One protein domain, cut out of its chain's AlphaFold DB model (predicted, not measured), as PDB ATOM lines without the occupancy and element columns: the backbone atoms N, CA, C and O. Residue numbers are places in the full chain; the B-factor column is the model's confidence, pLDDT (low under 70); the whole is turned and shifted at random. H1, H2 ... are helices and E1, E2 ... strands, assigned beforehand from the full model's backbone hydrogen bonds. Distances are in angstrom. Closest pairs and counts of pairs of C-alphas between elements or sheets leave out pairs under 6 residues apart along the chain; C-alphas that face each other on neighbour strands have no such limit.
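AT A GLANCE: This is residues 3 to 205 of the 313 residues of an uncharacterized protein of Alcaligenaceae bacterium 429 (UniProt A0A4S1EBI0). Two antiparallel sheets lie face to face as the inner two of four layers: H1 and H7 cover the outside of the six-stranded sheet, and the helical hairpin H4 and H5 covers the outside of the three-stranded one. The small sheet lies over the inner strands E4, E1 and E9 of the large one, while short H3 packs on that same face near E2 and E3. The 203 printed residues hold seven named helices and nine named strands, E1 H1 E2 E3 H2 E4 H3 E5 H4 H5 E6 E7 H6 E8 E9 H7, class mixed. The sheets run E3 E2 E4 E1 E9 E8 and E5 E6 E7. The whole is compact and rounded, radius of gyration of the C-alphas 15.2 A, spanning 42 by 39 by 35 A.

IN THESE COORDINATES: E1, residues 3 to 8, begins at C-alpha 3 (-23.440, -44.721, 10.892). H1, residues 12 to 26, is 21.4 A long. E2 is 35 to 40, E3 46 to 51, H2 63 to 67, E4 70 to 75 and H3 84 to 87. E5, 95 to 101, is 19.5 A long; H4 is 113 to 122 and H5 127 to 137, 15.4 A. E6 is 143 to 149, E7 154 to 158, H6 160 to 163, E8 168 to 174 and E9 179 to 185, 20.9 A. H7, 197 to 205, ends at C-alpha 205 (-20.700, -32.710, 18.555).

HOW THE PARTS SIT: The two sheets form a sandwich, two sheets face to face, with planes 15 degrees apart; C-alphas of Gly 4 and Gly 99 are E1 and E5's closest, 4.5 A. Within hydrogen-bond range are N 37 and O 49 of E2 and E3, 2.8 A, N 38 and O 72 of E2 and E4, 2.9 A, N 5 and O 73 of E1 and E4, 2.9 A, N 6 and O 181 of E1 and E9, 2.9 A, N 182 and O 171 of E9 and E8, 2.8 A, N 98 and O 146 of E5 and E6, 2.8 A, and N 147 and O 155 of E6 and E7, 2.9 A. E1, H1, E2 and E3, H2, E4 are split strand-helix-strand units, another strand between their two, with right-handed crossovers. H1 is on the large sheet at a height of 8.8 A, on the same face as H7, at 7.8 A; they touch at His 15 and Ala 205, closest C-alphas 4.5 A apart. H3 is on the opposite face. H2 and H6 only graze the large and small sheet respectively. H4 and H5 are on one face of the small sheet, at 8.9 and 8.2 A; their closest C-alphas, Ala 117 and Ala 130, are 5.2 A apart. Every O i to N i+4 pair is within range in H1, H4 and H5; H7 has 4 of 5, H2 0 of 1 but 2 of 2 O i to N i+3 pairs, and H3 and H6 are too short.

THE WHOLE: The C-alphas farthest apart, Gln 123 and His 192, are 44.0 A apart. The printed part has no cut. The long links are E3 to H2, E5 to H4 and E9 to H7. Mean pLDDT of the printed part is 96.1, and no printed residue is under 70.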
ATOM      1  N   ILE A   3     -22.958 -45.789  10.026       97.38
ATOM      2  CA  ILE A   3     -23.440 -44.721  10.892       97.38
ATOM      3  C   ILE A   3     -24.136 -43.670  10.023       97.38
ATOM      4  O   ILE A   3     -23.629 -43.343   8.953       97.38
ATOM      5  N   GLY A   4     -25.290 -43.182  10.469       98.12
ATOM      6  CA  GLY A   4     -25.991 -42.024   9.926       98.12
ATOM      7  C   GLY A   4     -25.980 -40.897  10.951       98.12
ATOM      8  O   GLY A   4     -26.253 -41.139  12.127       98.12
ATOM      9  N   ILE A   5     -25.638 -39.689  10.512       98.81
ATOM     10  CA  ILE A   5     -25.503 -38.496  11.354       98.81
ATOM     11  C   ILE A   5     -26.259 -37.357  10.683       98.81
ATOM     12  O   ILE A   5     -26.089 -37.127   9.486       98.81
ATOM     13  N   ALA A   6     -27.049 -36.621  11.450       98.75
ATOM     14  CA  ALA A   6     -27.686 -35.387  11.014       98.75
ATOM     15  C   ALA A   6     -27.385 -34.283  12.019       98.75
ATOM     16  O   ALA A   6     -27.463 -34.508  13.227       98.75
ATOM     17  N   VAL A   7     -27.062 -33.096  11.514       98.69
ATOM     18  CA  VAL A   7     -26.779 -31.914  12.324       98.69
ATOM     19  C   VAL A   7     -27.479 -30.698  11.729       98.69
ATOM     20  O   VAL A   7     -27.407 -30.448  10.523       98.69
ATOM     21  N   ALA A   8     -28.131 -29.931  12.597       98.25
ATOM     22  CA  ALA A   8     -28.651 -28.605  12.305       98.25
ATOM     23  C   ALA A   8     -28.128 -27.607  13.348       98.25
ATOM     24  O   ALA A   8     -28.099 -27.934  14.530       98.25
ATOM     25  N   GLY A   9     -27.732 -26.412  12.923       96.06
ATOM     26  CA  GLY A   9     -27.133 -25.381  13.781       96.06
ATOM     27  C   GLY A   9     -25.827 -24.857  13.191       96.06
ATOM     28  O   GLY A   9     -25.325 -25.430  12.225       96.06
ATOM     29  N   GLU A  10     -25.294 -23.765  13.737       94.25
ATOM     30  CA  GLU A  10     -24.047 -23.155  13.261       94.25
ATOM     31  C   GLU A  10     -22.915 -24.191  13.171       94.25
ATOM     32  O   GLU A  10     -22.826 -25.100  13.993       94.25
ATOM     33  N   HIS A  11     -22.083 -24.095  12.133       95.12
ATOM     34  CA  HIS A  11     -20.963 -25.014  11.900       95.12
ATOM     35  C   HIS A  11     -21.338 -26.509  11.845       95.12
ATOM     36  O   HIS A  11     -20.540 -27.375  12.223       95.12
ATOM     37  N   ALA A  12     -22.524 -26.849  11.323       97.19
ATOM     38  CA  ALA A  12     -23.043 -28.221  11.286       97.19
ATOM     39  C   ALA A  12     -22.052 -29.245  10.702       97.19
ATOM     40  O   ALA A  12     -21.987 -30.385  11.166       97.19
ATOM     41  N   VAL A  13     -21.250 -28.837   9.714       97.19
ATOM     42  CA  VAL A  13     -20.210 -29.675   9.094       97.19
ATOM     43  C   VAL A  13     -19.145 -30.102  10.101       97.19
ATOM     44  O   VAL A  13     -18.814 -31.284  10.183       97.19
ATOM     45  N   VAL A  14     -18.641 -29.160  10.903       95.06
ATOM     46  CA  VAL A  14     -17.619 -29.423  11.927       95.06
ATOM     47  C   VAL A  14     -18.156 -30.430  12.939       95.06
ATOM     48  O   VAL A  14     -17.492 -31.413  13.267       95.06
ATOM     49  N   HIS A  15     -19.388 -30.222  13.388       96.06
ATOM     50  CA  HIS A  15     -20.048 -31.081  14.360       96.06
ATOM     51  C   HIS A  15     -20.295 -32.493  13.810       96.06
ATOM     52  O   HIS A  15     -19.971 -33.469  14.484       96.06
ATOM     53  N   ALA A  16     -20.767 -32.630  12.566       97.88
ATOM     54  CA  ALA A  16     -20.968 -33.936  11.932       97.88
ATOM     55  C   ALA A  16     -19.652 -34.725  11.799       97.88
ATOM     56  O   ALA A  16     -19.614 -35.931  12.061       97.88
ATOM     57  N   LEU A  17     -18.557 -34.045  11.447       96.94
ATOM     58  CA  LEU A  17     -17.233 -34.658  11.343       96.94
ATOM     59  C   LEU A  17     -16.665 -35.053  12.709       96.94
ATOM     60  O   LEU A  17     -16.079 -36.127  12.819       96.94
ATOM     61  N   ARG A  18     -16.882 -34.254  13.763       95.44
ATOM     62  CA  ARG A  18     -16.502 -34.615  15.144       95.44
ATOM     63  C   ARG A  18     -17.199 -35.893  15.608       95.44
ATOM     64  O   ARG A  18     -16.545 -36.770  16.171       95.44
ATOM     65  N   VAL A  19     -18.499 -36.016  15.332       97.25
ATOM     66  CA  VAL A  19     -19.283 -37.222  15.640       97.25
ATOM     67  C   VAL A  19     -18.692 -38.435  14.918       97.25
ATOM     68  O   VAL A  19     -18.406 -39.449  15.556       97.25
ATOM     69  N   LEU A  20     -18.455 -38.334  13.602       97.50
ATOM     70  CA  LEU A  20     -17.862 -39.434  12.836       97.50
ATOM     71  C   LEU A  20     -16.466 -39.794  13.359       97.50
ATOM     72  O   LEU A  20     -16.175 -40.970  13.575       97.50
ATOM     73  N   ARG A  21     -15.624 -38.791  13.621       95.62
ATOM     74  CA  ARG A  21     -14.266 -38.980  14.134       95.62
ATOM     75  C   ARG A  21     -14.263 -39.708  15.476       95.62
ATOM     76  O   ARG A  21     -13.463 -40.615  15.672       95.62
ATOM     77  N   CYS A  22     -15.169 -39.354  16.382       95.75
ATOM     78  CA  CYS A  22     -15.324 -40.049  17.658       95.75
ATOM     79  C   CYS A  22     -15.726 -41.519  17.463       95.75
ATOM     80  O   CYS A  22     -15.123 -42.406  18.069       95.75
ATOM     81  N   ALA A  23     -16.667 -41.798  16.554       96.44
ATOM     82  CA  ALA A  23     -17.054 -43.170  16.228       96.44
ATOM     83  C   ALA A  23     -15.895 -43.980  15.618       96.44
ATOM     84  O   ALA A  23     -15.770 -45.167  15.904       96.44
ATOM     85  N   GLU A  24     -15.042 -43.355  14.805       95.88
ATOM     86  CA  GLU A  24     -13.844 -43.973  14.219       95.88
ATOM     87  C   GLU A  24     -12.737 -44.246  15.245       95.88
ATOM     88  O   GLU A  24     -12.000 -45.213  15.092       95.88
ATOM     89  N   ILE A  25     -12.603 -43.398  16.269       94.62
ATOM     90  CA  ILE A  25     -11.599 -43.563  17.329       94.62
ATOM     91  C   ILE A  25     -12.015 -44.664  18.310       94.62
ATOM     92  O   ILE A  25     -11.208 -45.521  18.657       94.62
ATOM     93  N   LEU A  26     -13.268 -44.631  18.772       94.88
ATOM     94  CA  LEU A  26     -13.766 -45.556  19.796       94.88
ATOM     95  C   LEU A  26     -14.248 -46.889  19.215       94.88
ATOM     96  O   LEU A  26     -14.351 -47.886  19.934       94.88
ATOM     97  N   GLY A  27     -14.628 -46.887  17.939       94.44
ATOM     98  CA  GLY A  27     -15.274 -48.003  17.275       94.44
ATOM     99  C   GLY A  27     -14.310 -48.884  16.493       94.44
ATOM    100  O   GLY A  27     -13.312 -48.449  15.931       94.44
ATOM    101  N   THR A  28     -14.674 -50.155  16.391       91.06
ATOM    102  CA  THR A  28     -14.046 -51.140  15.509       91.06
ATOM    103  C   THR A  28     -15.101 -51.788  14.611       91.06
ATOM    104  O   THR A  28     -16.311 -51.606  14.789       91.06
ATOM    105  N   GLY A  29     -14.664 -52.568  13.623       88.50
ATOM    106  CA  GLY A  29     -15.563 -53.226  12.680       88.50
ATOM    107  C   GLY A  29     -15.832 -52.357  11.455       88.50
ATOM    108  O   GLY A  29     -14.903 -51.976  10.753       88.50
ATOM    109  N   SER A  30     -17.100 -52.091  11.136       86.50
ATOM    110  CA  SER A  30     -17.475 -51.453   9.864       86.50
ATOM    111  C   SER A  30     -17.477 -49.923   9.920       86.50
ATOM    112  O   SER A  30     -18.508 -49.309   9.643       86.50
ATOM    113  N   ILE A  31     -16.325 -49.315  10.209       94.19
ATOM    114  CA  ILE A  31     -16.133 -47.856  10.285       94.19
ATOM    115  C   ILE A  31     -14.770 -47.442   9.691       94.19
ATOM    116  O   ILE A  31     -13.891 -48.290   9.559       94.19
ATOM    117  N   GLY A  32     -14.605 -46.171   9.300       89.88
ATOM    118  CA  GLY A  32     -13.323 -45.605   8.838       89.88
ATOM    119  C   GLY A  32     -12.982 -45.776   7.348       89.88
ATOM    120  O   GLY A  32     -11.852 -45.491   6.956       89.88
ATOM    121  N   GLY A  33     -13.919 -46.243   6.518       92.56
ATOM    122  CA  GLY A  33     -13.740 -46.379   5.067       92.56
ATOM    123  C   GLY A  33     -14.635 -45.419   4.291       92.56
ATOM    124  O   GLY A  33     -14.402 -44.214   4.297       92.56
ATOM    125  N   PHE A  34     -15.674 -45.950   3.648       95.69
ATOM    126  CA  PHE A  34     -16.679 -45.180   2.917       95.69
ATOM    127  C   PHE A  34     -17.287 -44.055   3.771       95.69
ATOM    128  O   PHE A  34     -17.730 -44.299   4.898       95.69
ATOM    129  N   ALA A  35     -17.396 -42.850   3.215       98.00
ATOM    130  CA  ALA A  35     -18.158 -41.751   3.799       98.00
ATOM    131  C   ALA A  35     -18.767 -40.853   2.715       98.00
ATOM    132  O   ALA A  35     -18.151 -40.607   1.682       98.00
ATOM    133  N   VAL A  36     -19.973 -40.348   2.968       98.56
ATOM    134  CA  VAL A  36     -20.622 -39.294   2.180       98.56
ATOM    135  C   VAL A  36     -21.110 -38.237   3.148       98.56
ATOM    136  O   VAL A  36     -21.912 -38.532   4.033       98.56
ATOM    137  N   LEU A  37     -20.633 -37.017   2.956       98.75
ATOM    138  CA  LEU A  37     -21.101 -35.807   3.606       98.75
ATOM    139  C   LEU A  37     -21.928 -35.018   2.593       98.75
ATOM    140  O   LEU A  37     -21.466 -34.760   1.482       98.75
ATOM    141  N   ALA A  38     -23.122 -34.606   2.999       98.75
ATOM    142  CA  ALA A  38     -23.917 -33.620   2.291       98.75
ATOM    143  C   ALA A  38     -24.143 -32.403   3.182       98.75
ATOM    144  O   ALA A  38     -24.355 -32.539   4.391       98.75
ATOM    145  N   VAL A  39     -24.121 -31.223   2.577       98.62
ATOM    146  CA  VAL A  39     -24.310 -29.946   3.269       98.62
ATOM    147  C   VAL A  39     -25.315 -29.101   2.506       98.62
ATOM    148  O   VAL A  39     -25.347 -29.165   1.278       98.62
ATOM    149  N   MET A  40     -26.135 -28.327   3.215       98.44
ATOM    150  CA  MET A  40     -27.112 -27.424   2.599       98.44
ATOM    151  C   MET A  40     -26.846 -25.984   3.036       98.44
ATOM    152  O   MET A  40     -26.776 -25.715   4.236       98.44
ATOM    153  N   GLY A  41     -26.670 -25.095   2.060       95.50
ATOM    154  CA  GLY A  41     -26.526 -23.657   2.281       95.50
ATOM    155  C   GLY A  41     -27.868 -22.977   2.554       95.50
ATOM    156  O   GLY A  41     -28.931 -23.572   2.365       95.50
ATOM    157  N   ASP A  42     -27.824 -21.711   2.968       93.44
ATOM    158  CA  ASP A  42     -29.025 -20.910   3.264       93.44
ATOM    159  C   ASP A  42     -29.879 -20.629   2.014       93.44
ATOM    160  O   ASP A  42     -31.082 -20.392   2.107       93.44
ATOM    161  N   ASP A  43     -29.271 -20.695   0.827       95.00
ATOM    162  CA  ASP A  43     -29.949 -20.640  -0.473       95.00
ATOM    163  C   ASP A  43     -30.625 -21.972  -0.859       95.00
ATOM    164  O   ASP A  43     -31.258 -22.079  -1.911       95.00
ATOM    165  N   GLY A  44     -30.495 -22.999  -0.013       96.50
ATOM    166  CA  GLY A  44     -30.994 -24.347  -0.243       96.50
ATOM    167  C   GLY A  44     -30.116 -25.193  -1.168       96.50
ATOM    168  O   GLY A  44     -30.468 -26.354  -1.412       96.50
ATOM    169  N   ALA A  45     -28.995 -24.667  -1.678       97.62
ATOM    170  CA  ALA A  45     -28.072 -25.421  -2.515       97.62
ATOM    171  C   ALA A  45     -27.418 -26.550  -1.714       97.62
ATOM    172  O   ALA A  45     -27.076 -26.387  -0.541       97.62
ATOM    173  N   VAL A  46     -27.246 -27.709  -2.355       98.38
ATOM    174  CA  VAL A  46     -26.652 -28.891  -1.724       98.38
ATOM    175  C   VAL A  46     -25.311 -29.206  -2.358       98.38
ATOM    176  O   VAL A  46     -25.197 -29.278  -3.582       98.38
ATOM    177  N   HIS A  47     -24.319 -29.459  -1.511       98.31
ATOM    178  CA  HIS A  47     -22.991 -29.887  -1.922       98.31
ATOM    179  C   HIS A  47     -22.626 -31.212  -1.263       98.31
ATOM    180  O   HIS A  47     -23.149 -31.555  -0.201       98.31
ATOM    181  N   TYR A  48     -21.722 -31.946  -1.907       98.56
ATOM    182  CA  TYR A  48     -21.303 -33.276  -1.489       98.56
ATOM    183  C   TYR A  48     -19.787 -33.383  -1.423       98.56
ATOM    184  O   TYR A  48     -19.091 -32.918  -2.323       98.56
ATOM    185  N   SER A  49     -19.307 -34.101  -0.414       98.44
ATOM    186  CA  SER A  49     -17.972 -34.692  -0.385       98.44
ATOM    187  C   SER A  49     -18.097 -36.169  -0.063       98.44
ATOM    188  O   SER A  49     -18.954 -36.572   0.726       98.44
ATOM    189  N   GLN A  50     -17.301 -36.997  -0.726       98.00
ATOM    190  CA  GLN A  50     -17.441 -38.443  -0.640       98.00
ATOM    191  C   GLN A  50     -16.104 -39.142  -0.834       98.00
ATOM    192  O   GLN A  50     -15.263 -38.692  -1.605       98.00
ATOM    193  N   THR A  51     -15.951 -40.281  -0.173       97.50
ATOM    194  CA  THR A  51     -14.780 -41.143  -0.292       97.50
ATOM    195  C   THR A  51     -15.181 -42.608  -0.124       97.50
ATOM    196  O   THR A  51     -16.169 -42.918   0.547       97.50
ATOM    197  N   GLN A  52     -14.417 -43.515  -0.731       96.38
ATOM    198  CA  GLN A  52     -14.502 -44.958  -0.475       96.38
ATOM    199  C   GLN A  52     -13.624 -45.390   0.708       96.38
ATOM    200  O   GLN A  52     -13.901 -46.421   1.318       96.38
ATOM    201  N   ASP A  53     -12.596 -44.603   1.042       94.31
ATOM    202  CA  ASP A  53     -11.547 -44.950   2.002       94.31
ATOM    203  C   ASP A  53     -11.186 -43.756   2.895       94.31
ATOM    204  O   ASP A  53     -11.256 -42.607   2.469       94.31
ATOM    205  N   GLY A  54     -10.754 -44.012   4.131       92.56
ATOM    206  CA  GLY A  54     -10.227 -42.980   5.036       92.56
ATOM    207  C   GLY A  54     -11.271 -42.202   5.847       92.56
ATOM    208  O   GLY A  54     -10.889 -41.374   6.681       92.56
ATOM    209  N   GLY A  55     -12.564 -42.478   5.650       94.88
ATOM    210  CA  GLY A  55     -13.649 -41.972   6.485       94.88
ATOM    211  C   GLY A  55     -13.647 -40.449   6.594       94.88
ATOM    212  O   GLY A  55     -13.563 -39.750   5.586       94.88
ATOM    213  N   SER A  56     -13.707 -39.929   7.821       94.75
ATOM    214  CA  SER A  56     -13.746 -38.483   8.084       94.75
ATOM    215  C   SER A  56     -12.539 -37.698   7.543       94.75
ATOM    216  O   SER A  56     -12.685 -36.517   7.240       94.75
ATOM    217  N   HIS A  57     -11.368 -38.323   7.375       91.94
ATOM    218  CA  HIS A  57     -10.121 -37.628   7.004       91.94
ATOM    219  C   HIS A  57      -9.935 -37.454   5.504       91.94
ATOM    220  O   HIS A  57      -9.140 -36.619   5.083       91.94
ATOM    221  N   ALA A  58     -10.617 -38.274   4.711       95.06
ATOM    222  CA  ALA A  58     -10.503 -38.258   3.258       95.06
ATOM    223  C   ALA A  58     -11.621 -37.447   2.589       95.06
ATOM    224  O   ALA A  58     -11.668 -37.358   1.365       95.06
ATOM    225  N   LEU A  59     -12.525 -36.855   3.374       96.12
ATOM    226  CA  LEU A  59     -13.525 -35.928   2.862       96.12
ATOM    227  C   LEU A  59     -12.862 -34.584   2.546       96.12
ATOM    228  O   LEU A  59     -12.413 -33.870   3.439       96.12
ATOM    229  N   GLU A  60     -12.832 -34.227   1.266       95.50
ATOM    230  CA  GLU A  60     -12.395 -32.910   0.807       95.50
ATOM    231  C   GLU A  60     -13.508 -31.888   1.051       95.50
ATOM    232  O   GLU A  60     -14.642 -32.088   0.612       95.50
ATOM    233  N   LEU A  61     -13.206 -30.810   1.774       95.50
ATOM    234  CA  LEU A  61     -14.186 -29.797   2.163       95.50
ATOM    235  C   LEU A  61     -13.842 -28.460   1.522       95.50
ATOM    236  O   LEU A  61     -12.710 -27.987   1.639       95.50
ATOM    237  N   ASP A  62     -14.839 -27.815   0.923       95.88
ATOM    238  CA  ASP A  62     -14.747 -26.387   0.641       95.88
ATOM    239  C   ASP A  62     -14.808 -25.623   1.980       95.88
ATOM    240  O   ASP A  62     -15.758 -25.825   2.749       95.88
ATOM    241  N   PRO A  63     -13.837 -24.739   2.286       95.25
ATOM    242  CA  PRO A  63     -13.874 -23.913   3.491       95.25
ATOM    243  C   PRO A  63     -15.188 -23.139   3.682       95.25
ATOM    244  O   PRO A  63     -15.585 -22.898   4.822       95.25
ATOM    245  N   ALA A  64     -15.893 -22.782   2.602       94.94
ATOM    246  CA  ALA A  64     -17.182 -22.098   2.675       94.94
ATOM    247  C   ALA A  64     -18.265 -22.932   3.386       94.94
ATOM    248  O   ALA A  64     -19.128 -22.372   4.066       94.94
ATOM    249  N   TRP A  65     -18.202 -24.265   3.292       96.25
ATOM    250  CA  TRP A  65     -19.189 -25.157   3.909       96.25
ATOM    251  C   TRP A  65     -19.095 -25.183   5.434       96.25
ATOM    252  O   TRP A  65     -20.057 -25.560   6.096       96.25
ATOM    253  N   LEU A  66     -17.968 -24.760   6.015       94.06
ATOM    254  CA  LEU A  66     -17.780 -24.740   7.469       94.06
ATOM    255  C   LEU A  66     -18.762 -23.805   8.186       94.06
ATOM    256  O   LEU A  66     -18.968 -23.956   9.385       94.06
ATOM    257  N   ASN A  67     -19.393 -22.878   7.464       93.88
ATOM    258  CA  ASN A  67     -20.409 -21.971   8.001       93.88
ATOM    259  C   ASN A  67     -21.847 -22.460   7.760       93.88
ATOM    260  O   ASN A  67     -22.793 -21.803   8.186       93.88
ATOM    261  N   TYR A  68     -22.042 -23.589   7.072       97.31
ATOM    262  CA  TYR A  68     -23.382 -24.077   6.752       97.31
ATOM    263  C   TYR A  68     -24.061 -24.670   7.981       97.31
ATOM    264  O   TYR A  68     -23.435 -25.337   8.809       97.31
ATOM    265  N   GLN A  69     -25.377 -24.467   8.063       97.44
ATOM    266  CA  GLN A  69     -26.163 -24.833   9.241       97.44
ATOM    267  C   GLN A  69     -26.860 -26.190   9.141       97.44
ATOM    268  O   GLN A  69     -27.724 -26.523   9.961       97.44
ATOM    269  N   ARG A  70     -26.562 -26.948   8.086       98.50
ATOM    270  CA  ARG A  70     -27.199 -28.222   7.764       98.50
ATOM    271  C   ARG A  70     -26.159 -29.169   7.211       98.50
ATOM    272  O   ARG A  70     -25.593 -28.915   6.147       98.50
ATOM    273  N   ALA A  71     -25.956 -30.271   7.912       98.75
ATOM    274  CA  ALA A  71     -25.083 -31.337   7.464       98.75
ATOM    275  C   ALA A  71     -25.734 -32.689   7.735       98.75
ATOM    276  O   ALA A  71     -26.351 -32.914   8.777       98.75
ATOM    277  N   ALA A  72     -25.567 -33.604   6.794       98.81
ATOM    278  CA  ALA A  72     -25.875 -35.006   6.978       98.81
ATOM    279  C   ALA A  72     -24.678 -35.832   6.530       98.81
ATOM    280  O   ALA A  72     -23.999 -35.486   5.565       98.81
ATOM    281  N   LEU A  73     -24.433 -36.938   7.216       98.62
ATOM    282  CA  LEU A  73     -23.331 -37.831   6.910       98.62
ATOM    283  C   LEU A  73     -23.802 -39.280   6.978       98.62
ATOM    284  O   LEU A  73     -24.610 -39.642   7.836       98.62
ATOM    285  N   ILE A  74     -23.286 -40.115   6.080       98.38
ATOM    286  CA  ILE A  74     -23.329 -41.573   6.201       98.38
ATOM    287  C   ILE A  74     -21.920 -42.131   6.033       98.38
ATOM    288  O   ILE A  74     -21.185 -41.695   5.151       98.38
ATOM    289  N   SER A  75     -21.525 -43.097   6.859       97.75
ATOM    290  CA  SER A  75     -20.219 -43.756   6.733       97.75
ATOM    291  C   SER A  75     -20.288 -45.245   7.055       97.75
ATOM    292  O   SER A  75     -21.194 -45.693   7.754       97.75
ATOM    293  N   SER A  76     -19.344 -46.025   6.520       93.25
ATOM    294  CA  SER A  76     -19.088 -47.425   6.864       93.25
ATOM    295  C   SER A  76     -17.639 -47.839   6.609       93.25
ATOM    296  O   SER A  76     -16.865 -47.078   6.056       93.25
ATOM    297  N   GLY A  77     -17.277 -49.073   6.967       86.56
ATOM    298  CA  GLY A  77     -15.955 -49.642   6.668       86.56
ATOM    299  C   GLY A  77     -15.782 -50.053   5.197       86.56
ATOM    300  O   GLY A  77     -14.904 -49.531   4.529       86.56
ATOM    301  N   PRO A  78     -16.602 -50.971   4.653       88.75
ATOM    302  CA  PRO A  78     -16.394 -51.474   3.292       88.75
ATOM    303  C   PRO A  78     -16.751 -50.464   2.196       88.75
ATOM    304  O   PRO A  78     -17.660 -49.647   2.380       88.75
ATOM    305  N   HIS A  79     -16.123 -50.634   1.026       94.75
ATOM    306  CA  HIS A  79     -16.503 -49.958  -0.218       94.75
ATOM    307  C   HIS A  79     -17.978 -50.171  -0.555       94.75
ATOM    308  O   HIS A  79     -18.583 -51.211  -0.252       94.75
ATOM    309  N   ARG A  80     -18.562 -49.174  -1.217       94.38
ATOM    310  CA  ARG A  80     -19.968 -49.164  -1.617       94.38
ATOM    311  C   ARG A  80     -20.122 -49.029  -3.130       94.38
ATOM    312  O   ARG A  80     -19.296 -48.379  -3.764       94.38
ATOM    313  N   PRO A  81     -21.187 -49.611  -3.717       94.25
ATOM    314  CA  PRO A  81     -21.518 -49.372  -5.114       94.25
ATOM    315  C   PRO A  81     -21.672 -47.880  -5.411       94.25
ATOM    316  O   PRO A  81     -22.361 -47.162  -4.689       94.25
ATOM    317  N   GLU A  82     -21.050 -47.427  -6.488       95.62
ATOM    318  CA  GLU A  82     -21.205 -46.060  -6.971       95.62
ATOM    319  C   GLU A  82     -22.508 -45.890  -7.778       95.62
ATOM    320  O   GLU A  82     -23.035 -46.876  -8.302       95.62
ATOM    321  N   PRO A  83     -23.063 -44.665  -7.873       96.69
ATOM    322  CA  PRO A  83     -22.595 -43.427  -7.238       96.69
ATOM    323  C   PRO A  83     -22.860 -43.420  -5.729       96.69
ATOM    324  O   PRO A  83     -23.925 -43.837  -5.278       96.69
ATOM    325  N   LEU A  84     -21.910 -42.921  -4.939       96.94
ATOM    326  CA  LEU A  84     -21.987 -42.945  -3.473       96.94
ATOM    327  C   LEU A  84     -23.144 -42.104  -2.902       96.94
ATOM    328  O   LEU A  84     -23.751 -42.474  -1.897       96.94
ATOM    329  N   GLN A  85     -23.537 -41.034  -3.591       97.25
ATOM    330  CA  GLN A  85     -24.677 -40.186  -3.219       97.25
ATOM    331  C   GLN A  85     -26.009 -40.948  -3.132       97.25
ATOM    332  O   GLN A  85     -26.934 -40.491  -2.471       97.25
ATOM    333  N   GLN A  86     -26.129 -42.141  -3.729       97.38
ATOM    334  CA  GLN A  86     -27.350 -42.945  -3.603       97.38
ATOM    335  C   GLN A  86     -27.675 -43.321  -2.145       97.38
ATOM    336  O   GLN A  86     -28.836 -43.564  -1.817       97.38
ATOM    337  N   PHE A  87     -26.662 -43.376  -1.274       97.56
ATOM    338  CA  PHE A  87     -26.818 -43.682   0.149       97.56
ATOM    339  C   PHE A  87     -27.263 -42.475   0.977       97.56
ATOM    340  O   PHE A  87     -27.859 -42.670   2.036       97.56
ATOM    341  N   LEU A  88     -27.006 -41.264   0.478       98.31
ATOM    342  CA  LEU A  88     -27.393 -40.002   1.093       98.31
ATOM    343  C   LEU A  88     -27.976 -39.061   0.024       98.31
ATOM    344  O   LEU A  88     -27.301 -38.128  -0.395       98.31
ATOM    345  N   PRO A  89     -29.184 -39.322  -0.502       98.31
ATOM    346  CA  PRO A  89     -29.795 -38.414  -1.457       98.31
ATOM    347  C   PRO A  89     -30.239 -37.120  -0.767       98.31
ATOM    348  O   PRO A  89     -30.502 -37.073   0.436       98.31
ATOM    349  N   SER A  90     -30.405 -36.068  -1.557       98.19
ATOM    350  CA  SER A  90     -30.925 -34.782  -1.098       98.19
ATOM    351  C   SER A  90     -31.988 -34.252  -2.037       98.19
ATOM    352  O   SER A  90     -32.012 -34.583  -3.223       98.19
ATOM    353  N   LEU A  91     -32.772 -33.315  -1.527       97.88
ATOM    354  CA  LEU A  91     -33.597 -32.432  -2.328       97.88
ATOM    355  C   LEU A  91     -33.280 -30.977  -1.934       97.88
ATOM    356  O   LEU A  91     -33.541 -30.612  -0.782       97.88
ATOM    357  N   PRO A  92     -32.689 -30.167  -2.839       98.00
ATOM    358  CA  PRO A  92     -32.330 -28.777  -2.558       98.00
ATOM    359  C   PRO A  92     -33.498 -27.968  -1.996       98.00
ATOM    360  O   PRO A  92     -34.628 -28.095  -2.467       98.00
ATOM    361  N   GLY A  93     -33.227 -27.182  -0.953       97.81
ATOM    362  CA  GLY A  93     -34.236 -26.399  -0.234       97.81
ATOM    363  C   GLY A  93     -35.283 -27.216   0.534       97.81
ATOM    364  O   GLY A  93     -36.195 -26.626   1.104       97.81
ATOM    365  N   VAL A  94     -35.173 -28.551   0.577       98.38
ATOM    366  CA  VAL A  94     -36.130 -29.420   1.282       98.38
ATOM    367  C   VAL A  94     -35.449 -30.233   2.373       98.38
ATOM    368  O   VAL A  94     -35.759 -30.033   3.545       98.38
ATOM    369  N   ALA A  95     -34.546 -31.154   2.023       98.56
ATOM    370  CA  ALA A  95     -33.888 -32.013   3.009       98.56
ATOM    371  C   ALA A  95     -32.632 -32.717   2.486       98.56
ATOM    372  O   ALA A  95     -32.498 -33.004   1.295       98.56
ATOM    373  N   LEU A  96     -31.753 -33.080   3.419       98.81
ATOM    374  CA  LEU A  96     -30.717 -34.095   3.248       98.81
ATOM    375  C   LEU A  96     -31.215 -35.392   3.898       98.81
ATOM    376  O   LEU A  96     -31.640 -35.368   5.055       98.81
ATOM    377  N   MET A  97     -31.176 -36.515   3.179       98.50
ATOM    378  CA  MET A  97     -31.653 -37.811   3.668       98.50
ATOM    379  C   MET A  97     -30.483 -38.769   3.830       98.50
ATOM    380  O   MET A  97     -29.939 -39.265   2.853       98.50
ATOM    381  N   THR A  98     -30.127 -39.060   5.072       98.06
ATOM    382  CA  THR A  98     -29.135 -40.066   5.455       98.06
ATOM    383  C   THR A  98     -29.826 -41.275   6.091       98.06
ATOM    384  O   THR A  98     -31.047 -41.448   6.036       98.06
ATOM    385  N   GLY A  99     -29.046 -42.161   6.687       95.44
ATOM    386  CA  GLY A  99     -29.560 -43.275   7.448       95.44
ATOM    387  C   GLY A  99     -28.473 -44.276   7.766       95.44
ATOM    388  O   GLY A  99     -27.284 -43.965   7.804       95.44
ATOM    389  N   HIS A 100     -28.890 -45.518   7.957       95.44
ATOM    390  CA  HIS A 100     -27.966 -46.623   8.121       95.44
ATOM    391  C   HIS A 100     -28.500 -47.895   7.461       95.44
ATOM    392  O   HIS A 100     -29.669 -48.018   7.101       95.44
ATOM    393  N   ARG A 101     -27.598 -48.853   7.288       94.19
ATOM    394  CA  ARG A 101     -27.710 -50.110   6.571       94.19
ATOM    395  C   ARG A 101     -27.815 -49.935   5.071       94.19
ATOM    396  O   ARG A 101     -26.787 -49.686   4.446       94.19
ATOM    397  N   LEU A 102     -28.985 -50.171   4.499       94.94
ATOM    398  CA  LEU A 102     -29.225 -50.098   3.062       94.94
ATOM    399  C   LEU A 102     -30.402 -49.150   2.801       94.94
ATOM    400  O   LEU A 102     -31.446 -49.597   2.317       94.94
ATOM    401  N   PRO A 103     -30.258 -47.848   3.132       96.00
ATOM    402  CA  PRO A 103     -31.332 -46.866   2.975       96.00
ATOM    403  C   PRO A 103     -31.725 -46.664   1.502       96.00
ATOM    404  O   PRO A 103     -32.829 -46.227   1.206       96.00
ATOM    405  N   ASN A 104     -30.851 -47.043   0.569       97.06
ATOM    406  CA  ASN A 104     -31.042 -46.960  -0.876       97.06
ATOM    407  C   ASN A 104     -31.674 -48.218  -1.503       97.06
ATOM    408  O   ASN A 104     -31.723 -48.332  -2.727       97.06
ATOM    409  N   ARG A 105     -32.115 -49.204  -0.706       96.38
ATOM    410  CA  ARG A 105     -32.705 -50.435  -1.253       96.38
ATOM    411  C   ARG A 105     -33.975 -50.111  -2.049       96.38
ATOM    412  O   ARG A 105     -34.857 -49.416  -1.547       96.38
ATOM    413  N   LEU A 106     -34.064 -50.656  -3.262       97.50
ATOM    414  CA  LEU A 106     -35.234 -50.517  -4.129       97.50
ATOM    415  C   LEU A 106     -36.461 -51.164  -3.493       97.50
ATOM    416  O   LEU A 106     -36.403 -52.305  -3.034       97.50
ATOM    417  N   THR A 107     -37.564 -50.428  -3.502       96.69
ATOM    418  CA  THR A 107     -38.898 -50.916  -3.153       96.69
ATOM    419  C   THR A 107     -39.542 -51.639  -4.350       96.69
ATOM    420  O   THR A 107     -39.040 -51.536  -5.473       96.69
ATOM    421  N   PRO A 108     -40.681 -52.344  -4.178       96.38
ATOM    422  CA  PRO A 108     -41.409 -52.958  -5.293       96.38
ATOM    423  C   PRO A 108     -41.899 -51.963  -6.355       96.38
ATOM    424  O   PRO A 108     -42.175 -52.370  -7.478       96.38
ATOM    425  N   THR A 109     -41.997 -50.669  -6.027       91.50
ATOM    426  CA  THR A 109     -42.345 -49.611  -6.991       91.50
ATOM    427  C   THR A 109     -41.142 -49.149  -7.820       91.50
ATOM    428  O   THR A 109     -41.289 -48.295  -8.688       91.50
ATOM    429  N   GLY A 110     -39.951 -49.703  -7.567       95.31
ATOM    430  CA  GLY A 110     -38.713 -49.350  -8.259       95.31
ATOM    431  C   GLY A 110     -38.013 -48.107  -7.707       95.31
ATOM    432  O   GLY A 110     -36.948 -47.760  -8.206       95.31
ATOM    433  N   LEU A 111     -38.557 -47.455  -6.673       96.19
ATOM    434  CA  LEU A 111     -37.912 -46.316  -6.012       96.19
ATOM    435  C   LEU A 111     -37.100 -46.765  -4.785       96.19
ATOM    436  O   LEU A 111     -37.594 -47.588  -4.009       96.19
ATOM    437  N   PRO A 112     -35.882 -46.236  -4.566       97.88
ATOM    438  CA  PRO A 112     -35.147 -46.396  -3.314       97.88
ATOM    439  C   PRO A 112     -35.940 -45.910  -2.096       97.88
ATOM    440  O   PRO A 112     -36.630 -44.891  -2.155       97.88
ATOM    441  N   LEU A 113     -35.796 -46.609  -0.968       97.81
ATOM    442  CA  LEU A 113     -36.516 -46.299   0.272       97.81
ATOM    443  C   LEU A 113     -36.260 -44.859   0.772       97.81
ATOM    444  O   LEU A 113     -37.200 -44.138   1.097       97.81
ATOM    445  N   ASN A 114     -35.004 -44.408   0.785       98.12
ATOM    446  CA  ASN A 114     -34.630 -43.036   1.150       98.12
ATOM    447  C   ASN A 114     -35.216 -41.972   0.203       98.12
ATOM    448  O   ASN A 114     -35.633 -40.905   0.653       98.12
ATOM    449  N   GLN A 115     -35.310 -42.262  -1.095       98.25
ATOM    450  CA  GLN A 115     -35.929 -41.363  -2.070       98.25
ATOM    451  C   GLN A 115     -37.450 -41.284  -1.905       98.25
ATOM    452  O   GLN A 115     -38.019 -40.212  -2.089       98.25
ATOM    453  N   LEU A 116     -38.111 -42.375  -1.508       97.88
ATOM    454  CA  LEU A 116     -39.548 -42.365  -1.224       97.88
ATOM    455  C   LEU A 116     -39.892 -41.428  -0.050       97.88
ATOM    456  O   LEU A 116     -40.833 -40.634  -0.133       97.88
ATOM    457  N   ALA A 117     -39.084 -41.459   1.013       98.12
ATOM    458  CA  ALA A 117     -39.224 -40.524   2.128       98.12
ATOM    459  C   ALA A 117     -38.970 -39.068   1.685       98.12
ATOM    460  O   ALA A 117     -39.732 -38.173   2.050       98.12
ATOM    461  N   LEU A 118     -37.956 -38.824   0.842       98.00
ATOM    462  CA  LEU A 118     -37.703 -37.495   0.265       98.00
ATOM    463  C   LEU A 118     -38.861 -36.979  -0.599       98.00
ATOM    464  O   LEU A 118     -39.198 -35.803  -0.510       98.00
ATOM    465  N   GLN A 119     -39.499 -37.829  -1.407       97.50
ATOM    466  CA  GLN A 119     -40.679 -37.432  -2.188       97.50
ATOM    467  C   GLN A 119     -41.851 -37.039  -1.283       97.50
ATOM    468  O   GLN A 119     -42.576 -36.093  -1.581       97.50
ATOM    469  N   THR A 120     -42.012 -37.724  -0.151       97.94
ATOM    470  CA  THR A 120     -43.049 -37.392   0.836       97.94
ATOM    471  C   THR A 120     -42.772 -36.036   1.501       97.94
ATOM    472  O   THR A 120     -43.688 -35.230   1.671       97.94
ATOM    473  N   LEU A 121     -41.502 -35.736   1.801       98.19
ATOM    474  CA  LEU A 121     -41.058 -34.413   2.263       98.19
ATOM    475  C   LEU A 121     -41.295 -33.320   1.210       98.19
ATOM    476  O   LEU A 121     -41.791 -32.247   1.538       98.19
ATOM    477  N   GLN A 122     -41.005 -33.602  -0.063       97.88
ATOM    478  CA  GLN A 122     -41.243 -32.670  -1.172       97.88
ATOM    479  C   GLN A 122     -42.715 -32.257  -1.295       97.88
ATOM    480  O   GLN A 122     -43.014 -31.146  -1.723       97.88
ATOM    481  N   GLN A 123     -43.633 -33.141  -0.909       97.62
ATOM    482  CA  GLN A 123     -45.075 -32.887  -0.903       97.62
ATOM    483  C   GLN A 123     -45.538 -32.044   0.302       97.62
ATOM    484  O   GLN A 123     -46.734 -31.813   0.456       97.62
ATOM    485  N   GLY A 124     -44.616 -31.582   1.154       97.06
ATOM    486  CA  GLY A 124     -44.914 -30.743   2.316       97.06
ATOM    487  C   GLY A 124     -45.290 -31.522   3.577       97.06
ATOM    488  O   GLY A 124     -45.793 -30.931   4.530       97.06
ATOM    489  N   SER A 125     -45.064 -32.838   3.605       98.12
ATOM    490  CA  SER A 125     -45.268 -33.626   4.825       98.12
ATOM    491  C   SER A 125     -44.208 -33.300   5.877       98.12
ATOM    492  O   SER A 125     -43.057 -33.022   5.541       98.12
ATOM    493  N   SER A 126     -44.564 -33.429   7.158       98.19
ATOM    494  CA  SER A 126     -43.589 -33.335   8.250       98.19
ATOM    495  C   SER A 126     -42.514 -34.430   8.140       98.19
ATOM    496  O   SER A 126     -42.851 -35.551   7.727       98.19
ATOM    497  N   PRO A 127     -41.272 -34.180   8.585       98.00
ATOM    498  CA  PRO A 127     -40.192 -35.172   8.568       98.00
ATOM    499  C   PRO A 127     -40.507 -36.462   9.317       98.00
ATOM    500  O   PRO A 127     -40.201 -37.549   8.824       98.00
ATOM    501  N   GLU A 128     -41.170 -36.357  10.466       98.38
ATOM    502  CA  GLU A 128     -41.577 -37.492  11.289       98.38
ATOM    503  C   GLU A 128     -42.519 -38.397  10.502       98.38
ATOM    504  O   GLU A 128     -42.255 -39.590  10.364       98.38
ATOM    505  N   TYR A 129     -43.568 -37.818   9.913       98.50
ATOM    506  CA  TYR A 129     -44.513 -38.553   9.075       98.50
ATOM    507  C   TYR A 129     -43.827 -39.197   7.868       98.50
ATOM    508  O   TYR A 129     -43.996 -40.394   7.641       98.50
ATOM    509  N   ALA A 130     -43.029 -38.436   7.112       98.50
ATOM    510  CA  ALA A 130     -42.366 -38.935   5.910       98.50
ATOM    511  C   ALA A 130     -41.481 -40.155   6.205       98.50
ATOM    512  O   ALA A 130     -41.514 -41.147   5.474       98.50
ATOM    513  N   ILE A 131     -40.730 -40.113   7.305       98.25
ATOM    514  CA  ILE A 131     -39.847 -41.205   7.712       98.25
ATOM    515  C   ILE A 131     -40.634 -42.375   8.301       98.25
ATOM    516  O   ILE A 131     -40.452 -43.505   7.848       98.25
ATOM    517  N   GLN A 132     -41.514 -42.127   9.277       98.38
ATOM    518  CA  GLN A 132     -42.272 -43.180   9.962       98.38
ATOM    519  C   GLN A 132     -43.171 -43.945   8.994       98.38
ATOM    520  O   GLN A 132     -43.152 -45.173   8.987       98.38
ATOM    521  N   ASN A 133     -43.899 -43.233   8.128       98.19
ATOM    522  CA  ASN A 133     -44.747 -43.854   7.116       98.19
ATOM    523  C   ASN A 133     -43.920 -44.713   6.148       98.19
ATOM    524  O   ASN A 133     -44.311 -45.833   5.823       98.19
ATOM    525  N   THR A 134     -42.739 -44.233   5.742       98.25
ATOM    526  CA  THR A 134     -41.851 -44.980   4.841       98.25
ATOM    527  C   THR A 134     -41.327 -46.262   5.492       98.25
ATOM    528  O   THR A 134     -41.409 -47.327   4.884       98.25
ATOM    529  N   VAL A 135     -40.814 -46.210   6.726       98.19
ATOM    530  CA  VAL A 135     -40.288 -47.425   7.380       98.19
ATOM    531  C   VAL A 135     -41.398 -48.404   7.779       98.19
ATOM    532  O   VAL A 135     -41.174 -49.612   7.727       98.19
ATOM    533  N   ALA A 136     -42.596 -47.907   8.111       98.38
ATOM    534  CA  ALA A 136     -43.764 -48.732   8.422       98.38
ATOM    535  C   ALA A 136     -44.339 -49.435   7.183       98.38
ATOM    536  O   ALA A 136     -44.833 -50.554   7.289       98.38
ATOM    537  N   ALA A 137     -44.236 -48.822   5.999       98.12
ATOM    538  CA  ALA A 137     -44.636 -49.452   4.740       98.12
ATOM    539  C   ALA A 137     -43.705 -50.611   4.326       98.12
ATOM    540  O   ALA A 137     -44.115 -51.494   3.569       98.12
ATOM    541  N   TYR A 138     -42.464 -50.635   4.828       98.25
ATOM    542  CA  TYR A 138     -41.444 -51.631   4.479       98.25
ATOM    543  C   TYR A 138     -40.727 -52.197   5.724       98.25
ATOM    544  O   TYR A 138     -39.498 -52.112   5.825       98.25
ATOM    545  N   PRO A 139     -41.454 -52.834   6.664       98.25
ATOM    546  CA  PRO A 139     -40.937 -53.175   7.996       98.25
ATOM    547  C   PRO A 139     -39.776 -54.184   7.968       98.25
ATOM    548  O   PRO A 139     -38.925 -54.191   8.858       98.25
ATOM    549  N   GLU A 140     -39.691 -55.007   6.919       98.06
ATOM    550  CA  GLU A 140     -38.654 -56.033   6.756       98.06
ATOM    551  C   GLU A 140     -37.428 -55.579   5.946       98.06
ATOM    552  O   GLU A 140     -36.535 -56.378   5.644       98.06
ATOM    553  N   TYR A 141     -37.332 -54.296   5.590       98.00
ATOM    554  CA  TYR A 141     -36.134 -53.771   4.935       98.00
ATOM    555  C   TYR A 141     -34.998 -53.627   5.952       98.00
ATOM    556  O   TYR A 141     -35.223 -53.303   7.110       98.00
ATOM    557  N   ASP A 142     -33.755 -53.888   5.546       96.75
ATOM    558  CA  ASP A 142     -32.579 -53.690   6.409       96.75
ATOM    559  C   ASP A 142     -32.100 -52.238   6.276       96.75
ATOM    560  O   ASP A 142     -31.110 -51.970   5.594       96.75
ATOM    561  N   ALA A 143     -32.866 -51.301   6.840       97.00
ATOM    562  CA  ALA A 143     -32.640 -49.863   6.726       97.00
ATOM    563  C   ALA A 143     -33.129 -49.104   7.969       97.00
ATOM    564  O   ALA A 143     -34.155 -49.436   8.558       97.00
ATOM    565  N   GLY A 144     -32.410 -48.051   8.335       97.88
ATOM    566  CA  GLY A 144     -32.980 -46.930   9.079       97.88
ATOM    567  C   GLY A 144     -32.776 -45.653   8.278       97.88
ATOM    568  O   GLY A 144     -31.817 -45.557   7.510       97.88
ATOM    569  N   LEU A 145     -33.699 -44.711   8.428       98.50
ATOM    570  CA  LEU A 145     -33.723 -43.446   7.704       98.50
ATOM    571  C   LEU A 145     -33.603 -42.286   8.681       98.50
ATOM    572  O   LEU A 145     -34.112 -42.357   9.801       98.50
ATOM    573  N   MET A 146     -32.971 -41.213   8.227       98.62
ATOM    574  CA  MET A 146     -32.827 -39.972   8.969       98.62
ATOM    575  C   MET A 146     -32.819 -38.803   7.991       98.62
ATOM    576  O   MET A 146     -32.114 -38.842   6.989       98.62
ATOM    577  N   ALA A 147     -33.568 -37.752   8.291       98.56
ATOM    578  CA  ALA A 147     -33.570 -36.530   7.503       98.56
ATOM    579  C   ALA A 147     -33.145 -35.349   8.365       98.56
ATOM    580  O   ALA A 147     -33.510 -35.282   9.536       98.56
ATOM    581  N   VAL A 148     -32.442 -34.401   7.749       98.62
ATOM    582  CA  VAL A 148     -32.368 -33.018   8.220       98.62
ATOM    583  C   VAL A 148     -32.972 -32.120   7.149       98.62
ATOM    584  O   VAL A 148     -32.542 -32.135   5.995       98.62
ATOM    585  N   THR A 149     -34.010 -31.376   7.506       98.50
ATOM    586  CA  THR A 149     -34.727 -30.493   6.580       98.50
ATOM    587  C   THR A 149     -34.082 -29.122   6.454       98.50
ATOM    588  O   THR A 149     -33.281 -28.711   7.295       98.50
ATOM    589  N   ALA A 150     -34.478 -28.365   5.432       97.75
ATOM    590  CA  ALA A 150     -34.033 -26.992   5.210       97.75
ATOM    591  C   ALA A 150     -34.369 -26.046   6.375       97.75
ATOM    592  O   ALA A 150     -33.626 -25.104   6.610       97.75
ATOM    593  N   ASP A 151     -35.403 -26.326   7.174       96.38
ATOM    594  CA  ASP A 151     -35.765 -25.588   8.400       96.38
ATOM    595  C   ASP A 151     -35.179 -26.199   9.693       96.38
ATOM    596  O   ASP A 151     -35.323 -25.636  10.775       96.38
ATOM    597  N   GLY A 152     -34.416 -27.292   9.580       97.00
ATOM    598  CA  GLY A 152     -33.563 -27.788  10.665       97.00
ATOM    599  C   GLY A 152     -34.295 -28.704  11.618       97.00
ATOM    600  O   GLY A 152     -33.871 -28.899  12.758       97.00
ATOM    601  N   HIS A 153     -35.408 -29.272  11.174       97.75
ATOM    602  CA  HIS A 153     -35.991 -30.434  11.812       97.75
ATOM    603  C   HIS A 153     -35.162 -31.670  11.479       97.75
ATOM    604  O   HIS A 153     -34.696 -31.851  10.353       97.75
ATOM    605  N   ILE A 154     -34.963 -32.505  12.494       98.56
ATOM    606  CA  ILE A 154     -34.316 -33.799  12.349       98.56
ATOM    607  C   ILE A 154     -35.323 -34.848  12.778       98.56
ATOM    608  O   ILE A 154     -35.795 -34.824  13.910       98.56
ATOM    609  N   ALA A 155     -35.609 -35.781  11.882       98.44
ATOM    610  CA  ALA A 155     -36.413 -36.952  12.188       98.44
ATOM    611  C   ALA A 155     -35.650 -38.199  11.765       98.44
ATOM    612  O   ALA A 155     -34.838 -38.164  10.838       98.44
ATOM    613  N   TYR A 156     -35.909 -39.310  12.447       98.38
ATOM    614  CA  TYR A 156     -35.303 -40.588  12.120       98.38
ATOM    615  C   TYR A 156     -36.158 -41.758  12.604       98.38
ATOM    616  O   TYR A 156     -36.918 -41.635  13.561       98.38
ATOM    617  N   ALA A 157     -36.027 -42.906  11.943       98.31
ATOM    618  CA  ALA A 157     -36.647 -44.152  12.375       98.31
ATOM    619  C   ALA A 157     -35.921 -45.369  11.795       98.31
ATOM    620  O   ALA A 157     -35.303 -45.312  10.730       98.31
ATOM    621  N   ASN A 158     -36.053 -46.493  12.491       98.31
ATOM    622  CA  ASN A 158     -35.645 -47.804  12.005       98.31
ATOM    623  C   ASN A 158     -36.859 -48.555  11.467       98.31
ATOM    624  O   ASN A 158     -37.956 -48.434  12.010       98.31
ATOM    625  N   THR A 159     -36.652 -49.390  10.452       98.56
ATOM    626  CA  THR A 159     -37.607 -50.461  10.154       98.56
ATOM    627  C   THR A 159     -37.667 -51.450  11.322       98.56
ATOM    628  O   THR A 159     -36.717 -51.572  12.105       98.56
ATOM    629  N   GLU A 160     -38.754 -52.218  11.425       98.38
ATOM    630  CA  GLU A 160     -38.902 -53.234  12.474       98.38
ATOM    631  C   GLU A 160     -37.759 -54.257  12.458       98.38
ATOM    632  O   GLU A 160     -37.256 -54.661  13.508       98.38
ATOM    633  N   ARG A 161     -37.288 -54.647  11.269       97.88
ATOM    634  CA  ARG A 161     -36.142 -55.548  11.123       97.88
ATOM    635  C   ARG A 161     -34.876 -55.011  11.770       97.88
ATOM    636  O   ARG A 161     -34.159 -55.777  12.416       97.88
ATOM    637  N   VAL A 162     -34.580 -53.730  11.580       97.19
ATOM    638  CA  VAL A 162     -33.410 -53.102  12.198       97.19
ATOM    639  C   VAL A 162     -33.629 -52.928  13.699       97.19
ATOM    640  O   VAL A 162     -32.707 -53.203  14.463       97.19
ATOM    641  N   ALA A 163     -34.850 -52.592  14.126       96.75
ATOM    642  CA  ALA A 163     -35.207 -52.438  15.536       96.75
ATOM    643  C   ALA A 163     -35.006 -53.717  16.375       96.75
ATOM    644  O   ALA A 163     -34.787 -53.632  17.580       96.75
ATOM    645  N   ARG A 164     -35.043 -54.904  15.751       96.88
ATOM    646  CA  ARG A 164     -34.783 -56.200  16.409       96.88
ATOM    647  C   ARG A 164     -33.298 -56.532  16.587       96.88
ATOM    648  O   ARG A 164     -32.970 -57.596  17.113       96.88
ATOM    649  N   ARG A 165     -32.380 -55.689  16.111       94.50
ATOM    650  CA  ARG A 165     -30.944 -55.959  16.211       94.50
ATOM    651  C   ARG A 165     -30.410 -55.678  17.623       94.50
ATOM    652  O   ARG A 165     -30.791 -54.673  18.216       94.50
ATOM    653  N   PRO A 166     -29.472 -56.498  18.132       93.06
ATOM    654  CA  PRO A 166     -28.870 -56.280  19.449       93.06
ATOM    655  C   PRO A 166     -27.760 -55.215  19.450       93.06
ATOM    656  O   PRO A 166     -27.373 -54.749  20.511       93.06
ATOM    657  N   ASP A 167     -27.234 -54.844  18.278       93.50
ATOM    658  CA  ASP A 167     -26.093 -53.933  18.094       93.50
ATOM    659  C   ASP A 167     -26.518 -52.537  17.610       93.50
ATOM    660  O   ASP A 167     -25.776 -51.886  16.873       93.50
ATOM    661  N   GLN A 168     -27.744 -52.115  17.924       94.06
ATOM    662  CA  GLN A 168     -28.250 -50.804  17.528       94.06
ATOM    663  C   GLN A 168     -27.945 -49.753  18.591       94.06
ATOM    664  O   GLN A 168     -28.206 -49.955  19.776       94.06
ATOM    665  N   HIS A 169     -27.484 -48.594  18.139       95.56
ATOM    666  CA  HIS A 169     -27.354 -47.408  18.971       95.56
ATOM    667  C   HIS A 169     -27.962 -46.222  18.234       95.56
ATOM    668  O   HIS A 169     -27.794 -46.071  17.023       95.56
ATOM    669  N   HIS A 170     -28.695 -45.390  18.960       95.81
ATOM    670  CA  HIS A 170     -29.205 -44.129  18.451       95.81
ATOM    671  C   HIS A 170     -29.250 -43.111  19.581       95.81
ATOM    672  O   HIS A 170     -29.449 -43.475  20.739       95.81
ATOM    673  N   GLY A 171     -29.056 -41.847  19.240       95.06
ATOM    674  CA  GLY A 171     -29.073 -40.739  20.185       95.06
ATOM    675  C   GLY A 171     -29.438 -39.459  19.466       95.06
ATOM    676  O   GLY A 171     -29.196 -39.325  18.265       95.06
ATOM    677  N   ALA A 172     -30.043 -38.536  20.197       96.38
ATOM    678  CA  ALA A 172     -30.322 -37.205  19.703       96.38
ATOM    679  C   ALA A 172     -30.216 -36.197  20.842       96.38
ATOM    680  O   ALA A 172     -30.573 -36.490  21.983       96.38
ATOM    681  N   GLN A 173     -29.749 -35.001  20.509       95.00
ATOM    682  CA  GLN A 173     -29.775 -33.844  21.389       95.00
ATOM    683  C   GLN A 173     -30.365 -32.673  20.618       95.00
ATOM    684  O   GLN A 173     -30.030 -32.445  19.454       95.00
ATOM    685  N   GLN A 174     -31.244 -31.937  21.284       93.88
ATOM    686  CA  GLN A 174     -31.912 -30.777  20.729       93.88
ATOM    687  C   GLN A 174     -31.855 -29.642  21.743       93.88
ATOM    688  O   GLN A 174     -32.342 -29.768  22.864       93.88
ATOM    689  N   TYR A 175     -31.289 -28.532  21.296       91.19
ATOM    690  CA  TYR A 175     -31.296 -27.241  21.959       91.19
ATOM    691  C   TYR A 175     -32.135 -26.265  21.121       91.19
ATOM    692  O   TYR A 175     -32.742 -26.650  20.115       91.19
ATOM    693  N   GLN A 176     -32.219 -25.006  21.551       88.56
ATOM    694  CA  GLN A 176     -33.034 -23.997  20.871       88.56
ATOM    695  C   GLN A 176     -32.549 -23.713  19.438       88.56
ATOM    696  O   GLN A 176     -33.364 -23.513  18.542       88.56
ATOM    697  N   ASP A 177     -31.238 -23.719  19.230       90.69
ATOM    698  CA  ASP A 177     -30.537 -23.268  18.025       90.69
ATOM    699  C   ASP A 177     -29.758 -24.382  17.309       90.69
ATOM    700  O   ASP A 177     -29.406 -24.240  16.138       90.69
ATOM    701  N   LYS A 178     -29.523 -25.514  17.982       94.19
ATOM    702  CA  LYS A 178     -28.732 -26.626  17.448       94.19
ATOM    703  C   LYS A 178     -29.318 -27.996  17.781       94.19
ATOM    704  O   LYS A 178     -29.925 -28.205  18.833       94.19
ATOM    705  N   LYS A 179     -29.145 -28.945  16.864       97.69
ATOM    706  CA  LYS A 179     -29.683 -30.308  16.926       97.69
ATOM    707  C   LYS A 179     -28.717 -31.294  16.291       97.69
ATOM    708  O   LYS A 179     -28.125 -31.009  15.254       97.69
ATOM    709  N   VAL A 180     -28.582 -32.463  16.900       98.12
ATOM    710  CA  VAL A 180     -27.789 -33.579  16.381       98.12
ATOM    711  C   VAL A 180     -28.570 -34.856  16.595       98.12
ATOM    712  O   VAL A 180     -29.192 -35.038  17.642       98.12
ATOM    713  N   ALA A 181     -28.517 -35.750  15.620       98.44
ATOM    714  CA  ALA A 181     -28.952 -37.121  15.789       98.44
ATOM    715  C   ALA A 181     -27.936 -38.071  15.166       98.44
ATOM    716  O   ALA A 181     -27.308 -37.771  14.149       98.44
ATOM    717  N   VAL A 182     -27.806 -39.239  15.782       98.25
ATOM    718  CA  VAL A 182     -26.957 -40.325  15.319       98.25
ATOM    719  C   VAL A 182     -27.729 -41.635  15.368       98.25
ATOM    720  O   VAL A 182     -28.488 -41.898  16.300       98.25
ATOM    721  N   MET A 183     -27.525 -42.476  14.361       97.69
ATOM    722  CA  MET A 183     -27.955 -43.871  14.347       97.69
ATOM    723  C   MET A 183     -26.834 -44.737  13.801       97.69
ATOM    724  O   MET A 183     -26.209 -44.395  12.801       97.69
ATOM    725  N   LEU A 184     -26.558 -45.862  14.445       96.44
ATOM    726  CA  LEU A 184     -25.494 -46.751  14.010       96.44
ATOM    727  C   LEU A 184     -25.757 -48.191  14.415       96.44
ATOM    728  O   LEU A 184     -26.450 -48.488  15.392       96.44
ATOM    729  N   ASN A 185     -25.146 -49.087  13.652       94.50
ATOM    730  CA  ASN A 185     -25.051 -50.493  13.983       94.50
ATOM    731  C   ASN A 185     -23.855 -51.155  13.291       94.50
ATOM    732  O   ASN A 185     -23.338 -50.671  12.278       94.50
ATOM    733  N   SER A 186     -23.464 -52.326  13.795       92.62
ATOM    734  CA  SER A 186     -22.314 -53.102  13.305       92.62
ATOM    735  C   SER A 186     -20.979 -52.351  13.398       92.62
ATOM    736  O   SER A 186     -20.046 -52.621  12.636       92.62
ATOM    737  N   ILE A 187     -20.917 -51.414  14.344       94.75
ATOM    738  CA  ILE A 187     -19.707 -50.790  14.870       94.75
ATOM    739  C   ILE A 187     -19.628 -51.245  16.325       94.75
ATOM    740  O   ILE A 187     -20.623 -51.155  17.046       94.75
ATOM    741  N   PHE A 188     -18.488 -51.796  16.724       94.00
ATOM    742  CA  PHE A 188     -18.304 -52.393  18.043       94.00
ATOM    743  C   PHE A 188     -17.422 -51.505  18.907       94.00
ATOM    744  O   PHE A 188     -16.378 -51.042  18.452       94.00
ATOM    745  N   PHE A 189     -17.831 -51.324  20.156       94.44
ATOM    746  CA  PHE A 189     -17.161 -50.480  21.139       94.44
ATOM    747  C   PHE A 189     -16.731 -51.323  22.337       94.44
ATOM    748  O   PHE A 189     -17.210 -52.448  22.525       94.44
ATOM    749  N   ALA A 190     -15.835 -50.781  23.162       92.88
ATOM    750  CA  ALA A 190     -15.486 -51.422  24.422       92.88
ATOM    751  C   ALA A 190     -16.757 -51.627  25.280       92.88
ATOM    752  O   ALA A 190     -17.580 -50.713  25.355       92.88
ATOM    753  N   PRO A 191     -16.939 -52.787  25.949       92.50
ATOM    754  CA  PRO A 191     -18.200 -53.124  26.618       92.50
ATOM    755  C   PRO A 191     -18.715 -52.082  27.617       92.50
ATOM    756  O   PRO A 191     -19.925 -51.907  27.731       92.50
ATOM    757  N   HIS A 192     -17.814 -51.381  28.309       89.44
ATOM    758  CA  HIS A 192     -18.164 -50.328  29.265       89.44
ATOM    759  C   HIS A 192     -18.655 -49.034  28.583       89.44
ATOM    760  O   HIS A 192     -19.451 -48.312  29.168       89.44
ATOM    761  N   LEU A 193     -18.262 -48.770  27.329       91.94
ATOM    762  CA  LEU A 193     -18.712 -47.607  26.551       91.94
ATOM    763  C   LEU A 193     -20.053 -47.850  25.849       91.94
ATOM    764  O   LEU A 193     -20.801 -46.909  25.592       91.94
ATOM    765  N   THR A 194     -20.362 -49.105  25.514       91.94
ATOM    766  CA  THR A 194     -21.535 -49.499  24.713       91.94
ATOM    767  C   THR A 194     -22.869 -48.901  25.195       91.94
ATOM    768  O   THR A 194     -23.629 -48.434  24.344       91.94
ATOM    769  N   PRO A 195     -23.186 -48.846  26.508       90.88
ATOM    770  CA  PRO A 195     -24.426 -48.224  26.985       90.88
ATOM    771  C   PRO A 195     -24.488 -46.706  26.761       90.88
ATOM    772  O   PRO A 195     -25.575 -46.134  26.734       90.88
ATOM    773  N   HIS A 196     -23.334 -46.059  26.595       91.25
ATOM    774  CA  HIS A 196     -23.185 -44.606  26.557       91.25
ATOM    775  C   HIS A 196     -22.869 -44.068  25.162       91.25
ATOM    776  O   HIS A 196     -22.945 -42.861  24.955       91.25
ATOM    777  N   ILE A 197     -22.539 -44.929  24.193       94.06
ATOM    778  CA  ILE A 197     -21.943 -44.496  22.924       94.06
ATOM    779  C   ILE A 197     -22.783 -43.468  22.165       94.06
ATOM    780  O   ILE A 197     -22.239 -42.500  21.654       94.06
ATOM    781  N   ALA A 198     -24.105 -43.624  22.128       93.69
ATOM    782  CA  ALA A 198     -24.964 -42.662  21.449       93.69
ATOM    783  C   ALA A 198     -24.907 -41.271  22.104       93.69
ATOM    784  O   ALA A 198     -24.816 -40.270  21.400       93.69
ATOM    785  N   THR A 199     -24.898 -41.222  23.438       92.06
ATOM    786  CA  THR A 199     -24.743 -39.982  24.208       92.06
ATOM    787  C   THR A 199     -23.356 -39.385  24.002       92.06
ATOM    788  O   THR A 199     -23.266 -38.220  23.642       92.06
ATOM    789  N   LEU A 200     -22.292 -40.192  24.110       92.69
ATOM    790  CA  LEU A 200     -20.912 -39.744  23.883       92.69
ATOM    791  C   LEU A 200     -20.747 -39.121  22.492       92.69
ATOM    792  O   LEU A 200     -20.110 -38.082  22.349       92.69
ATOM    793  N   LEU A 201     -21.342 -39.739  21.469       95.31
ATOM    794  CA  LEU A 201     -21.324 -39.233  20.100       95.31
ATOM    795  C   LEU A 201     -22.075 -37.904  19.963       95.31
ATOM    796  O   LEU A 201     -21.600 -37.023  19.255       95.31
ATOM    797  N   CYS A 202     -23.213 -37.727  20.634       94.38
ATOM    798  CA  CYS A 202     -23.900 -36.435  20.643       94.38
ATOM    799  C   CYS A 202     -23.120 -35.366  21.426       94.38
ATOM    800  O   CYS A 202     -23.014 -34.240  20.948       94.38
ATOM    801  N   ASP A 203     -22.511 -35.717  22.559       91.75
ATOM    802  CA  ASP A 203     -21.757 -34.776  23.395       91.75
ATOM    803  C   ASP A 203     -20.545 -34.198  22.651       91.75
ATOM    804  O   ASP A 203     -20.341 -32.982  22.643       91.75
ATOM    805  N   VAL A 204     -19.780 -35.038  21.940       92.50
ATOM    806  CA  VAL A 204     -18.610 -34.560  21.179       92.50
ATOM    807  C   VAL A 204     -18.978 -33.630  20.025       92.50
ATOM    808  O   VAL A 204     -18.106 -32.891  19.555       92.50
ATOM    809  N   ALA A 205     -20.233 -33.656  19.556       92.69
ATOM    810  CA  ALA A 205     -20.700 -32.710  18.555       92.69
ATOM    811  C   ALA A 205     -20.543 -31.288  19.107       92.69
ATOM    812  O   ALA A 205     -19.929 -30.445  18.458       92.69
TER     813      ALA A 205